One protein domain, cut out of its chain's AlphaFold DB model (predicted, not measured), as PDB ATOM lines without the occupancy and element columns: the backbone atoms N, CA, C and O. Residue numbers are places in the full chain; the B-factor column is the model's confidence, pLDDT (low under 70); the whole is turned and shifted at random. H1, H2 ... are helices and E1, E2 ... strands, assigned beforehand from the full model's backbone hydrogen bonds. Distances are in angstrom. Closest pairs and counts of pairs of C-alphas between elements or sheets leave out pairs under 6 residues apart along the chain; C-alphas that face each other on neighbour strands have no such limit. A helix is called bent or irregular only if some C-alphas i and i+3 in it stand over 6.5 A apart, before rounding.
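AT A GLANCE: This is residues 15 to 26 and 34 to 102 of the 600 residues of an uncharacterized protein of Actinophytocola oryzae (UniProt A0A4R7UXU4). One long helix, H1, makes the long axis; a short helix, H2, folds back along the second half of H1 as a helical hairpin, and a third helix, H3, crosses that same half at a steep tilt on another side. The first residues of H1, 34 to 39, stick out free, and a small looped piece, residues 15 to 26 with the short strand E1, lies beside H1, with E1 itself apart from the three helices. The printed part has 81 residues, with one named strand and three named helices in the order E1, H1, H2, H3, and its class is mostly helix. The whole is only just loose, close to compact, with a radius of gyration of the C-alphas of 14.2 A, and it is elongated, spanning 45 by 28 by 20 A.

IN THESE COORDINATES: Start at Ser 15, the first printed residue, with its C-alpha at (-23.945, -24.227, 0.520). Go on to residues 22 to 24, Leu 22 to Trp 24, which are the strand E1. After Gly 26 the printed part is cut, and it takes up again at Ala 34. Find C-alpha 34 at (-6.893, -35.065, -11.162); from there H1, residues 34 to 62, runs 42.0 A to C-alpha 62 at (-47.802, -36.550, -1.736). The N-to-C direction of H1 is (-0.98, -0.10, 0.17), and x is lower at C-alpha 62 than at C-alpha 34. Five residues further on, H2 takes up residues 68 to 75, Pro 68 to Asp 75, and measures 10.2 A from first to last C-alpha. Here x rises again, from C-alpha 68 to C-alpha 75. Nine residues then lead to H3, residues 85 to 102, which runs 25.8 A and ends with C-alpha 102 at (-45.444, -28.744, 7.456).

HOW THE PARTS SIT: Begin with H1, the longest helix by residues, and look at its residues 53 to 60, with which alone it touches H2. The closest C-alphas of the two are those of Val 56 and Leu 74, 6.2 A apart. H1 and H2 run opposite ways at a shallow tilt of 30 degrees and form a helical hairpin. Next look at residues 50 to 61 of H1, with which alone it touches H3; on the side of H3, residues 88 to 96 alone take part. Their closest C-alphas are those of Leu 54 and Val 91, 5.9 A apart. These two helices run the same way at a steep tilt of 51 degrees, with 12 pairs of C-alphas within 8 A. H2 and H3 are apart, with no C-alpha of the one within 8 A of the other. E1 is apart from H1, from H2 and from H3, and it pairs with no named strand. Along the backbones of H1, H2 and H3 you will find every O i to N i+4 pair within hydrogen-bond range, and no helix is bent.

THE WHOLE: The two C-alphas farthest apart in the domain are those of Ala 34 and Arg 65, 45.6 A apart, while Ser 15 and Ala 102, the first and last printed residues, have C-alphas 23.0 A apart. Residues 27 to 33 are not printed, and C-alphas 26 and 34 stand 16.5 A apart across this cut, which falls in the link from E1 to H1. Of the links that are printed whole, H1 to H2 is tight, H2 to H3 is short, and none is long. Read the B-factor column for the model's confidence: the mean pLDDT of the printed part is 86.0, and it is under 70 at ten residues, namely 15 to 20 and 23 to 26.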
ATOM      1  N   SER A  15     -23.049 -23.420   1.333       68.12
ATOM      2  CA  SER A  15     -23.945 -24.227   0.520       68.12
ATOM      3  C   SER A  15     -25.074 -23.368  -0.051       68.12
ATOM      4  O   SER A  15     -25.581 -22.454   0.601       68.12
ATOM      5  N   CYS A  16     -25.533 -23.709  -1.246       66.69
ATOM      6  CA  CYS A  16     -26.758 -23.202  -1.827       66.69
ATOM      7  C   CYS A  16     -27.916 -23.539  -0.892       66.69
ATOM      8  O   CYS A  16     -28.215 -24.713  -0.681       66.69
ATOM      9  N   GLY A  17     -28.601 -22.518  -0.372       60.62
ATOM     10  CA  GLY A  17     -29.791 -22.709   0.464       60.62
ATOM     11  C   GLY A  17     -30.921 -23.455  -0.256       60.62
ATOM     12  O   GLY A  17     -31.833 -23.961   0.390       60.62
ATOM     13  N   GLU A  18     -30.850 -23.563  -1.587       59.62
ATOM     14  CA  GLU A  18     -31.703 -24.449  -2.361       59.62
ATOM     15  C   GLU A  18     -31.095 -25.861  -2.444       59.62
ATOM     16  O   GLU A  18     -31.478 -26.717  -1.655       59.62
ATOM     17  N   CYS A  19     -30.192 -26.183  -3.371       63.09
ATOM     18  CA  CYS A  19     -29.755 -27.578  -3.588       63.09
ATOM     19  C   CYS A  19     -28.850 -28.180  -2.500       63.09
ATOM     20  O   CYS A  19     -28.515 -29.352  -2.623       63.09
ATOM     21  N   GLY A  20     -28.397 -27.416  -1.505       63.62
ATOM     22  CA  GLY A  20     -27.340 -27.849  -0.584       63.62
ATOM     23  C   GLY A  20     -25.957 -27.953  -1.240       63.62
ATOM     24  O   GLY A  20     -24.982 -28.242  -0.558       63.62
ATOM     25  N   TRP A  21     -25.858 -27.685  -2.548       75.06
ATOM     26  CA  TRP A  21     -24.605 -27.709  -3.297       75.06
ATOM     27  C   TRP A  21     -23.627 -26.679  -2.756       75.06
ATOM     28  O   TRP A  21     -24.009 -25.529  -2.552       75.06
ATOM     29  N   LEU A  22     -22.368 -27.060  -2.581       70.19
ATOM     30  CA  LEU A  22     -21.325 -26.143  -2.152       70.19
ATOM     31  C   LEU A  22     -21.101 -25.069  -3.233       70.19
ATOM     32  O   LEU A  22     -20.578 -25.347  -4.308       70.19
ATOM     33  N   LEU A  23     -21.532 -23.835  -2.961       67.19
ATOM     34  CA  LEU A  23     -21.309 -22.687  -3.846       67.19
ATOM     35  C   LEU A  23     -19.884 -22.150  -3.693       67.19
ATOM     36  O   LEU A  23     -19.317 -21.632  -4.652       67.19
ATOM     37  N   TRP A  24     -19.329 -22.288  -2.487       65.75
ATOM     38  CA  TRP A  24     -17.977 -21.876  -2.125       65.75
ATOM     39  C   TRP A  24     -17.350 -22.919  -1.202       65.75
ATOM     40  O   TRP A  24     -17.873 -23.155  -0.112       65.75
ATOM     41  N   GLY A  25     -16.249 -23.529  -1.646       65.81
ATOM     42  CA  GLY A  25     -15.467 -24.502  -0.880       65.81
ATOM     43  C   GLY A  25     -14.085 -23.986  -0.479       65.81
ATOM     44  O   GLY A  25     -13.735 -22.834  -0.746       65.81
ATOM     45  N   GLY A  26     -13.305 -24.853   0.171       63.75
ATOM     46  CA  GLY A  26     -11.917 -24.572   0.542       63.75
ATOM     47  C   GLY A  26     -11.049 -24.181  -0.661       63.75
ATOM     48  O   GLY A  26     -11.289 -24.602  -1.791       63.75
ATOM     49  N   ALA A  34      -5.910 -34.043 -10.821       89.62
ATOM     50  CA  ALA A  34      -6.893 -35.065 -11.162       89.62
ATOM     51  C   ALA A  34      -7.687 -35.567  -9.943       89.62
ATOM     52  O   ALA A  34      -8.818 -36.027 -10.118       89.62
ATOM     53  N   ASP A  35      -7.114 -35.487  -8.739       87.00
ATOM     54  CA  ASP A  35      -7.783 -35.892  -7.506       87.00
ATOM     55  C   ASP A  35      -8.791 -34.805  -7.092       87.00
ATOM     56  O   ASP A  35      -9.939 -35.133  -6.793       87.00
ATOM     57  N   ASP A  36      -8.438 -33.519  -7.224       82.19
ATOM     58  CA  ASP A  36      -9.371 -32.396  -7.025       82.19
ATOM     59  C   ASP A  36     -10.581 -32.471  -7.977       82.19
ATOM     60  O   ASP A  36     -11.733 -32.267  -7.576       82.19
ATOM     61  N   GLU A  37     -10.339 -32.768  -9.259       85.31
ATOM     62  CA  GLU A  37     -11.405 -32.944 -10.253       85.31
ATOM     63  C   GLU A  37     -12.295 -34.156  -9.929       85.31
ATOM     64  O   GLU A  37     -13.520 -34.090 -10.094       85.31
ATOM     65  N   ALA A  38     -11.701 -35.254  -9.452       86.88
ATOM     66  CA  ALA A  38     -12.423 -36.461  -9.066       86.88
ATOM     67  C   ALA A  38     -13.285 -36.246  -7.813       86.88
ATOM     68  O   ALA A  38     -14.449 -36.659  -7.803       86.88
ATOM     69  N   ASP A  39     -12.756 -35.560  -6.800       84.75
ATOM     70  CA  ASP A  39     -13.470 -35.223  -5.568       84.75
ATOM     71  C   ASP A  39     -14.635 -34.269  -5.849       84.75
ATOM     72  O   ASP A  39     -15.758 -34.494  -5.386       84.75
ATOM     73  N   PHE A  40     -14.416 -33.252  -6.691       83.81
ATOM     74  CA  PHE A  40     -15.486 -32.366  -7.153       83.81
ATOM     75  C   PHE A  40     -16.590 -33.144  -7.877       83.81
ATOM     76  O   PHE A  40     -17.778 -32.958  -7.594       83.81
ATOM     77  N   ALA A  41     -16.215 -34.031  -8.806       85.88
ATOM     78  CA  ALA A  41     -17.171 -34.840  -9.549       85.88
ATOM     79  C   ALA A  41     -17.958 -35.784  -8.625       85.88
ATOM     80  O   ALA A  41     -19.169 -35.919  -8.796       85.88
ATOM     81  N   ALA A  42     -17.307 -36.397  -7.633       86.88
ATOM     82  CA  ALA A  42     -17.946 -37.273  -6.655       86.88
ATOM     83  C   ALA A  42     -18.929 -36.518  -5.746       86.88
ATOM     84  O   ALA A  42     -20.042 -36.997  -5.515       86.88
ATOM     85  N   ALA A  43     -18.556 -35.322  -5.283       84.12
ATOM     86  CA  ALA A  43     -19.437 -34.463  -4.498       84.12
ATOM     87  C   ALA A  43     -20.645 -33.992  -5.323       84.12
ATOM     88  O   ALA A  43     -21.775 -33.980  -4.830       84.12
ATOM     89  N   LEU A  44     -20.430 -33.622  -6.593       84.31
ATOM     90  CA  LEU A  44     -21.507 -33.219  -7.500       84.31
ATOM     91  C   LEU A  44     -22.475 -34.369  -7.768       84.31
ATOM     92  O   LEU A  44     -23.687 -34.174  -7.715       84.31
ATOM     93  N   ASP A  45     -21.940 -35.561  -8.007       88.19
ATOM     94  CA  ASP A  45     -22.699 -36.795  -8.189       88.19
ATOM     95  C   ASP A  45     -23.584 -37.100  -6.969       88.19
ATOM     96  O   ASP A  45     -24.776 -37.369  -7.120       88.19
ATOM     97  N   GLU A  46     -23.036 -36.964  -5.757       88.25
ATOM     98  CA  GLU A  46     -23.774 -37.134  -4.501       88.25
ATOM     99  C   GLU A  46     -24.884 -36.093  -4.327       88.25
ATOM    100  O   GLU A  46     -26.026 -36.442  -4.018       88.25
ATOM    101  N   ALA A  47     -24.581 -34.815  -4.558       86.00
ATOM    102  CA  ALA A  47     -25.560 -33.741  -4.434       86.00
ATOM    103  C   ALA A  47     -26.694 -33.878  -5.463       86.00
ATOM    104  O   ALA A  47     -27.862 -33.646  -5.141       86.00
ATOM    105  N   CYS A  48     -26.363 -34.281  -6.695       88.88
ATOM    106  CA  CYS A  48     -27.331 -34.597  -7.737       88.88
ATOM    107  C   CYS A  48     -28.242 -35.756  -7.327       88.88
ATOM    108  O   CYS A  48     -29.464 -35.597  -7.381       88.88
ATOM    109  N   TRP A  49     -27.657 -36.866  -6.862       93.12
ATOM    110  CA  TRP A  49     -28.406 -38.036  -6.408       93.12
ATOM    111  C   TRP A  49     -29.336 -37.688  -5.255       93.12
ATOM    112  O   TRP A  49     -30.537 -37.934  -5.340       93.12
ATOM    113  N   ARG A  50     -28.819 -37.034  -4.209       92.00
ATOM    114  CA  ARG A  50     -29.611 -36.667  -3.031       92.00
ATOM    115  C   ARG A  50     -30.776 -35.753  -3.399       92.00
ATOM    116  O   ARG A  50     -31.888 -35.963  -2.921       92.00
ATOM    117  N   ARG A  51     -30.538 -34.741  -4.242       89.94
ATOM    118  CA  ARG A  51     -31.578 -33.799  -4.678       89.94
ATOM    119  C   ARG A  51     -32.685 -34.502  -5.456       89.94
ATOM    120  O   ARG A  51     -33.857 -34.263  -5.173       89.94
ATOM    121  N   ASP A  52     -32.320 -35.322  -6.437       93.25
ATOM    122  CA  ASP A  52     -33.299 -36.000  -7.281       93.25
ATOM    123  C   ASP A  52     -34.029 -37.103  -6.480       93.25
ATOM    124  O   ASP A  52     -35.252 -37.174  -6.548       93.25
ATOM    125  N   GLN A  53     -33.337 -37.869  -5.624       95.19
ATOM    126  CA  GLN A  53     -33.959 -38.845  -4.714       95.19
ATOM    127  C   GLN A  53     -34.980 -38.175  -3.786       95.19
ATOM    128  O   GLN A  53     -36.097 -38.667  -3.648       95.19
ATOM    129  N   LEU A  54     -34.635 -37.029  -3.188       93.94
ATOM    130  CA  LEU A  54     -35.544 -36.290  -2.311       93.94
ATOM    131  C   LEU A  54     -36.806 -35.838  -3.062       93.94
ATOM    132  O   LEU A  54     -37.908 -35.928  -2.523       93.94
ATOM    133  N   ALA A  55     -36.669 -35.409  -4.321       93.69
ATOM    134  CA  ALA A  55     -37.809 -35.073  -5.170       93.69
ATOM    135  C   ALA A  55     -38.716 -36.290  -5.427       93.69
ATOM    136  O   ALA A  55     -39.938 -36.161  -5.343       93.69
ATOM    137  N   VAL A  56     -38.141 -37.475  -5.670       95.31
ATOM    138  CA  VAL A  56     -38.922 -38.713  -5.807       95.31
ATOM    139  C   VAL A  56     -39.682 -39.038  -4.515       95.31
ATOM    140  O   VAL A  56     -40.874 -39.348  -4.575       95.31
ATOM    141  N   GLU A  57     -39.044 -38.922  -3.344       95.44
ATOM    142  CA  GLU A  57     -39.729 -39.179  -2.068       95.44
ATOM    143  C   GLU A  57     -40.854 -38.178  -1.802       95.44
ATOM    144  O   GLU A  57     -41.940 -38.564  -1.370       95.44
ATOM    145  N   HIS A  58     -40.650 -36.899  -2.114       94.25
ATOM    146  CA  HIS A  58     -41.697 -35.888  -2.004       94.25
ATOM    147  C   HIS A  58     -42.922 -36.193  -2.870       94.25
ATOM    148  O   HIS A  58     -44.043 -35.928  -2.431       94.25
ATOM    149  N   VAL A  59     -42.724 -36.744  -4.071       93.69
ATOM    150  CA  VAL A  59     -43.819 -37.185  -4.948       93.69
ATOM    151  C   VAL A  59     -44.519 -38.408  -4.364       93.69
ATOM    152  O   VAL A  59     -45.741 -38.401  -4.235       93.69
ATOM    153  N   ALA A  60     -43.755 -39.409  -3.924       92.19
ATOM    154  CA  ALA A  60     -44.300 -40.636  -3.345       92.19
ATOM    155  C   ALA A  60     -45.095 -40.396  -2.049       92.19
ATOM    156  O   ALA A  60     -46.103 -41.052  -1.821       92.19
ATOM    157  N   PHE A  61     -44.689 -39.435  -1.211       89.38
ATOM    158  CA  PHE A  61     -45.455 -39.060  -0.018       89.38
ATOM    159  C   PHE A  61     -46.713 -38.238  -0.325       89.38
ATOM    160  O   PHE A  61     -47.616 -38.167   0.513       89.38
ATOM    161  N   ALA A  62     -46.742 -37.509  -1.440       86.31
ATOM    162  CA  ALA A  62     -47.802 -36.550  -1.736       86.31
ATOM    163  C   ALA A  62     -48.935 -37.136  -2.585       86.31
ATOM    164  O   ALA A  62     -50.058 -36.646  -2.482       86.31
ATOM    165  N   ASP A  63     -48.664 -38.165  -3.388       84.19
ATOM    166  CA  ASP A  63     -49.649 -38.770  -4.278       84.19
ATOM    167  C   ASP A  63     -49.705 -40.293  -4.096       84.19
ATOM    168  O   ASP A  63     -48.881 -41.036  -4.630       84.19
ATOM    169  N   ASP A  64     -50.736 -40.763  -3.386       82.31
ATOM    170  CA  ASP A  64     -51.001 -42.192  -3.154       82.31
ATOM    171  C   ASP A  64     -51.247 -42.977  -4.461       82.31
ATOM    172  O   ASP A  64     -51.299 -44.208  -4.453       82.31
ATOM    173  N   ARG A  65     -51.419 -42.286  -5.598       82.94
ATOM    174  CA  ARG A  65     -51.576 -42.904  -6.923       82.94
ATOM    175  C   ARG A  65     -50.244 -43.277  -7.568       82.94
ATOM    176  O   ARG A  65     -50.273 -43.942  -8.601       82.94
ATOM    177  N   VAL A  66     -49.105 -42.869  -7.000       86.00
ATOM    178  CA  VAL A  66     -47.772 -43.236  -7.502       86.00
ATOM    179  C   VAL A  66     -47.575 -44.735  -7.294       86.00
ATOM    180  O   VAL A  66     -47.219 -45.205  -6.215       86.00
ATOM    181  N   GLY A  67     -47.849 -45.501  -8.348       90.06
ATOM    182  CA  GLY A  67     -47.667 -46.945  -8.343       90.06
ATOM    183  C   GLY A  67     -46.195 -47.347  -8.496       90.06
ATOM    184  O   GLY A  67     -45.344 -46.510  -8.802       90.06
ATOM    185  N   PRO A  68     -45.881 -48.651  -8.378       91.00
ATOM    186  CA  PRO A  68     -44.526 -49.164  -8.586       91.00
ATOM    187  C   PRO A  68     -43.931 -48.757  -9.941       91.00
ATOM    188  O   PRO A  68     -42.776 -48.369 -10.013       91.00
ATOM    189  N   THR A  69     -44.740 -48.755 -11.005       91.50
ATOM    190  CA  THR A  69     -44.297 -48.360 -12.351       91.50
ATOM    191  C   THR A  69     -43.921 -46.881 -12.447       91.50
ATOM    192  O   THR A  69     -42.925 -46.546 -13.086       91.50
ATOM    193  N   ASP A  70     -44.689 -45.992 -11.812       91.69
ATOM    194  CA  ASP A  70     -44.342 -44.569 -11.757       91.69
ATOM    195  C   ASP A  70     -43.090 -44.364 -10.909       91.69
ATOM    196  O   ASP A  70     -42.217 -43.586 -11.280       91.69
ATOM    197  N   ARG A  71     -42.962 -45.111  -9.811       93.12
ATOM    198  CA  ARG A  71     -41.776 -45.065  -8.961       93.12
ATOM    199  C   ARG A  71     -40.516 -45.518  -9.699       93.12
ATOM    200  O   ARG A  71     -39.525 -44.803  -9.642       93.12
ATOM    201  N   ASP A  72     -40.565 -46.630 -10.428       92.12
ATOM    202  CA  ASP A  72     -39.442 -47.115 -11.243       92.12
ATOM    203  C   ASP A  72     -39.044 -46.084 -12.308       92.12
ATOM    204  O   ASP A  72     -37.861 -45.843 -12.555       92.12
ATOM    205  N   ARG A  73     -40.041 -45.432 -12.921       91.81
ATOM    206  CA  ARG A  73     -39.816 -44.354 -13.889       91.81
ATOM    207  C   ARG A  73     -39.126 -43.154 -13.242       91.81
ATOM    208  O   ARG A  73     -38.186 -42.627 -13.827       91.81
ATOM    209  N   LEU A  74     -39.573 -42.740 -12.058       92.88
ATOM    210  CA  LEU A  74     -38.977 -41.639 -11.302       92.88
ATOM    211  C   LEU A  74     -37.559 -41.962 -10.813       92.88
ATOM    212  O   LEU A  74     -36.668 -41.131 -10.966       92.88
ATOM    213  N   ASP A  75     -37.329 -43.170 -10.295       92.75
ATOM    214  CA  ASP A  75     -36.003 -43.646  -9.886       92.75
ATOM    215  C   ASP A  75     -35.039 -43.646 -11.097       92.75
ATOM    216  O   ASP A  75     -33.869 -43.286 -10.964       92.75
ATOM    217  N   GLY A  76     -35.537 -43.944 -12.307       91.50
ATOM    218  CA  GLY A  76     -34.777 -43.850 -13.561       91.50
ATOM    219  C   GLY A  76     -34.391 -42.426 -13.994       91.50
ATOM    220  O   GLY A  76     -33.512 -42.263 -14.845       91.50
ATOM    221  N   LEU A  77     -35.012 -41.391 -13.417       91.50
ATOM    222  CA  LEU A  77     -34.647 -39.995 -13.664       91.50
ATOM    223  C   LEU A  77     -33.511 -39.515 -12.760       91.50
ATOM    224  O   LEU A  77     -32.906 -38.498 -13.082       91.50
ATOM    225  N   ILE A  78     -33.212 -40.200 -11.656       92.94
ATOM    226  CA  ILE A  78     -32.232 -39.745 -10.663       92.94
ATOM    227  C   ILE A  78     -30.836 -39.671 -11.286       92.94
ATOM    228  O   ILE A  78     -30.339 -40.636 -11.867       92.94
ATOM    229  N   ARG A  79     -30.182 -38.511 -11.163       91.19
ATOM    230  CA  ARG A  79     -28.781 -38.361 -11.570       91.19
ATOM    231  C   ARG A  79     -27.837 -38.882 -10.504       91.19
ATOM    232  O   ARG A  79     -28.101 -38.783  -9.315       91.19
ATOM    233  N   GLY A  80     -26.675 -39.305 -10.968       86.31
ATOM    234  CA  GLY A  80     -25.572 -39.734 -10.133       86.31
ATOM    235  C   GLY A  80     -25.599 -41.222  -9.804       86.31
ATOM    236  O   GLY A  80     -26.499 -41.956 -10.219       86.31
ATOM    237  N   ARG A  81     -24.565 -41.705  -9.115       85.06
ATOM    238  CA  ARG A  81     -24.431 -43.130  -8.798       85.06
ATOM    239  C   ARG A  81     -25.434 -43.536  -7.726       85.06
ATOM    240  O   ARG A  81     -25.548 -42.877  -6.694       85.06
ATOM    241  N   VAL A  82     -26.103 -44.668  -7.960       80.06
ATOM    242  CA  VAL A  82     -27.004 -45.294  -6.986       80.06
ATOM    243  C   VAL A  82     -26.249 -45.551  -5.685       80.06
ATOM    244  O   VAL A  82     -25.157 -46.125  -5.679       80.06
ATOM    245  N   ARG A  83     -26.860 -45.102  -4.596       85.12
ATOM    246  CA  ARG A  83     -26.337 -45.150  -3.236       85.12
ATOM    247  C   ARG A  83     -26.904 -46.328  -2.452       85.12
ATOM    248  O   ARG A  83     -27.839 -46.996  -2.900       85.12
ATOM    249  N   GLY A  84     -26.292 -46.623  -1.309       88.75
ATOM    250  CA  GLY A  84     -26.715 -47.737  -0.461       88.75
ATOM    251  C   GLY A  84     -28.102 -47.508   0.148       88.75
ATOM    252  O   GLY A  84     -28.586 -46.381   0.236       88.75
ATOM    253  N   GLU A  85     -28.731 -48.582   0.628       90.88
ATOM    254  CA  GLU A  85     -30.057 -48.536   1.268       90.88
ATOM    255  C   GLU A  85     -30.109 -47.536   2.436       90.88
ATOM    256  O   GLU A  85     -31.025 -46.726   2.513       90.88
ATOM    257  N   ALA A  86     -29.057 -47.479   3.261       91.69
ATOM    258  CA  ALA A  86     -28.969 -46.551   4.390       91.69
ATOM    259  C   ALA A  86     -29.012 -45.062   3.985       91.69
ATOM    260  O   ALA A  86     -29.568 -44.235   4.709       91.69
ATOM    261  N   GLU A  87     -28.429 -44.702   2.838       90.75
ATOM    262  CA  GLU A  87     -28.462 -43.328   2.324       90.75
ATOM    263  C   GLU A  87     -29.858 -42.996   1.781       90.75
ATOM    264  O   GLU A  87     -30.369 -41.900   2.016       90.75
ATOM    265  N   ARG A  88     -30.511 -43.957   1.111       91.88
ATOM    266  CA  ARG A  88     -31.901 -43.814   0.651       91.88
ATOM    267  C   ARG A  88     -32.853 -43.634   1.834       91.88
ATOM    268  O   ARG A  88     -33.645 -42.695   1.831       91.88
ATOM    269  N   ASP A  89     -32.715 -44.452   2.872       93.50
ATOM    270  CA  ASP A  89     -33.507 -44.360   4.103       93.50
ATOM    271  C   ASP A  89     -33.340 -43.003   4.797       93.50
ATOM    272  O   ASP A  89     -34.301 -42.440   5.327       93.50
ATOM    273  N   ALA A  90     -32.130 -42.436   4.769       93.12
ATOM    274  CA  ALA A  90     -31.883 -41.105   5.306       93.12
ATOM    275  C   ALA A  90     -32.669 -40.019   4.547       93.12
ATOM    276  O   ALA A  90     -33.227 -39.130   5.190       93.12
ATOM    277  N   VAL A  91     -32.756 -40.113   3.215       93.69
ATOM    278  CA  VAL A  91     -33.538 -39.190   2.371       93.69
ATOM    279  C   VAL A  91     -35.044 -39.385   2.573       93.69
ATOM    280  O   VAL A  91     -35.775 -38.402   2.698       93.69
ATOM    281  N   VAL A  92     -35.516 -40.631   2.678       94.56
ATOM    282  CA  VAL A  92     -36.920 -40.951   3.001       94.56
ATOM    283  C   VAL A  92     -37.317 -40.328   4.337       94.56
ATOM    284  O   VAL A  92     -38.353 -39.665   4.439       94.56
ATOM    285  N   ARG A  93     -36.476 -40.499   5.363       94.56
ATOM    286  CA  ARG A  93     -36.693 -39.904   6.683       94.56
ATOM    287  C   ARG A  93     -36.704 -38.378   6.611       94.56
ATOM    288  O   ARG A  93     -37.587 -37.769   7.203       94.56
ATOM    289  N   GLU A  94     -35.781 -37.769   5.866       93.25
ATOM    290  CA  GLU A  94     -35.745 -36.316   5.660       93.25
ATOM    291  C   GLU A  94     -37.042 -35.793   5.016       93.25
ATOM    292  O   GLU A  94     -37.657 -34.864   5.541       93.25
ATOM    293  N   ALA A  95     -37.512 -36.408   3.926       91.62
ATOM    294  CA  ALA A  95     -38.774 -36.030   3.287       91.62
ATOM    295  C   ALA A  95     -39.978 -36.206   4.234       91.62
ATOM    296  O   ALA A  95     -40.865 -35.344   4.288       91.62
ATOM    297  N   GLY A  96     -39.988 -37.283   5.026       91.31
ATOM    298  CA  GLY A  96     -40.998 -37.526   6.057       91.31
ATOM    299  C   GLY A  96     -40.994 -36.465   7.164       91.31
ATOM    300  O   GLY A  96     -42.053 -35.957   7.535       91.31
ATOM    301  N   GLU A  97     -39.814 -36.074   7.649       91.50
ATOM    302  CA  GLU A  97     -39.633 -35.008   8.643       91.50
ATOM    303  C   GLU A  97     -40.114 -33.651   8.106       91.50
ATOM    304  O   GLU A  97     -40.833 -32.934   8.806       91.50
ATOM    305  N   GLN A  98     -39.805 -33.313   6.847       89.00
ATOM    306  CA  GLN A  98     -40.284 -32.080   6.210       89.00
ATOM    307  C   GLN A  98     -41.812 -32.055   6.073       89.00
ATOM    308  O   GLN A  98     -42.448 -31.037   6.368       89.00
ATOM    309  N   ARG A  99     -42.430 -33.181   5.692       87.62
ATOM    310  CA  ARG A  99     -43.894 -33.319   5.650       87.62
ATOM    311  C   ARG A  99     -44.513 -33.154   7.035       87.62
ATOM    312  O   ARG A  99     -45.475 -32.401   7.185       87.62
ATOM    313  N   ALA A 100     -43.955 -33.818   8.044       87.06
ATOM    314  CA  ALA A 100     -44.434 -33.727   9.420       87.06
ATOM    315  C   ALA A 100     -44.317 -32.295   9.973       87.06
ATOM    316  O   ALA A 100     -45.243 -31.802  10.615       87.06
ATOM    317  N   ALA A 101     -43.220 -31.593   9.670       85.69
ATOM    318  CA  ALA A 101     -43.018 -30.204  10.076       85.69
ATOM    319  C   ALA A 101     -44.029 -29.236   9.430       85.69
ATOM    320  O   ALA A 101     -44.408 -28.239  10.057       85.69
ATOM    321  N   ALA A 102     -44.470 -29.534   8.202       82.38
ATOM    322  CA  ALA A 102     -45.444 -28.744   7.456       82.38
ATOM    323  C   ALA A 102     -46.910 -29.051   7.820       82.38
ATOM    324  O   ALA A 102     -47.760 -28.177   7.647       82.38
TER     325      ALA A 102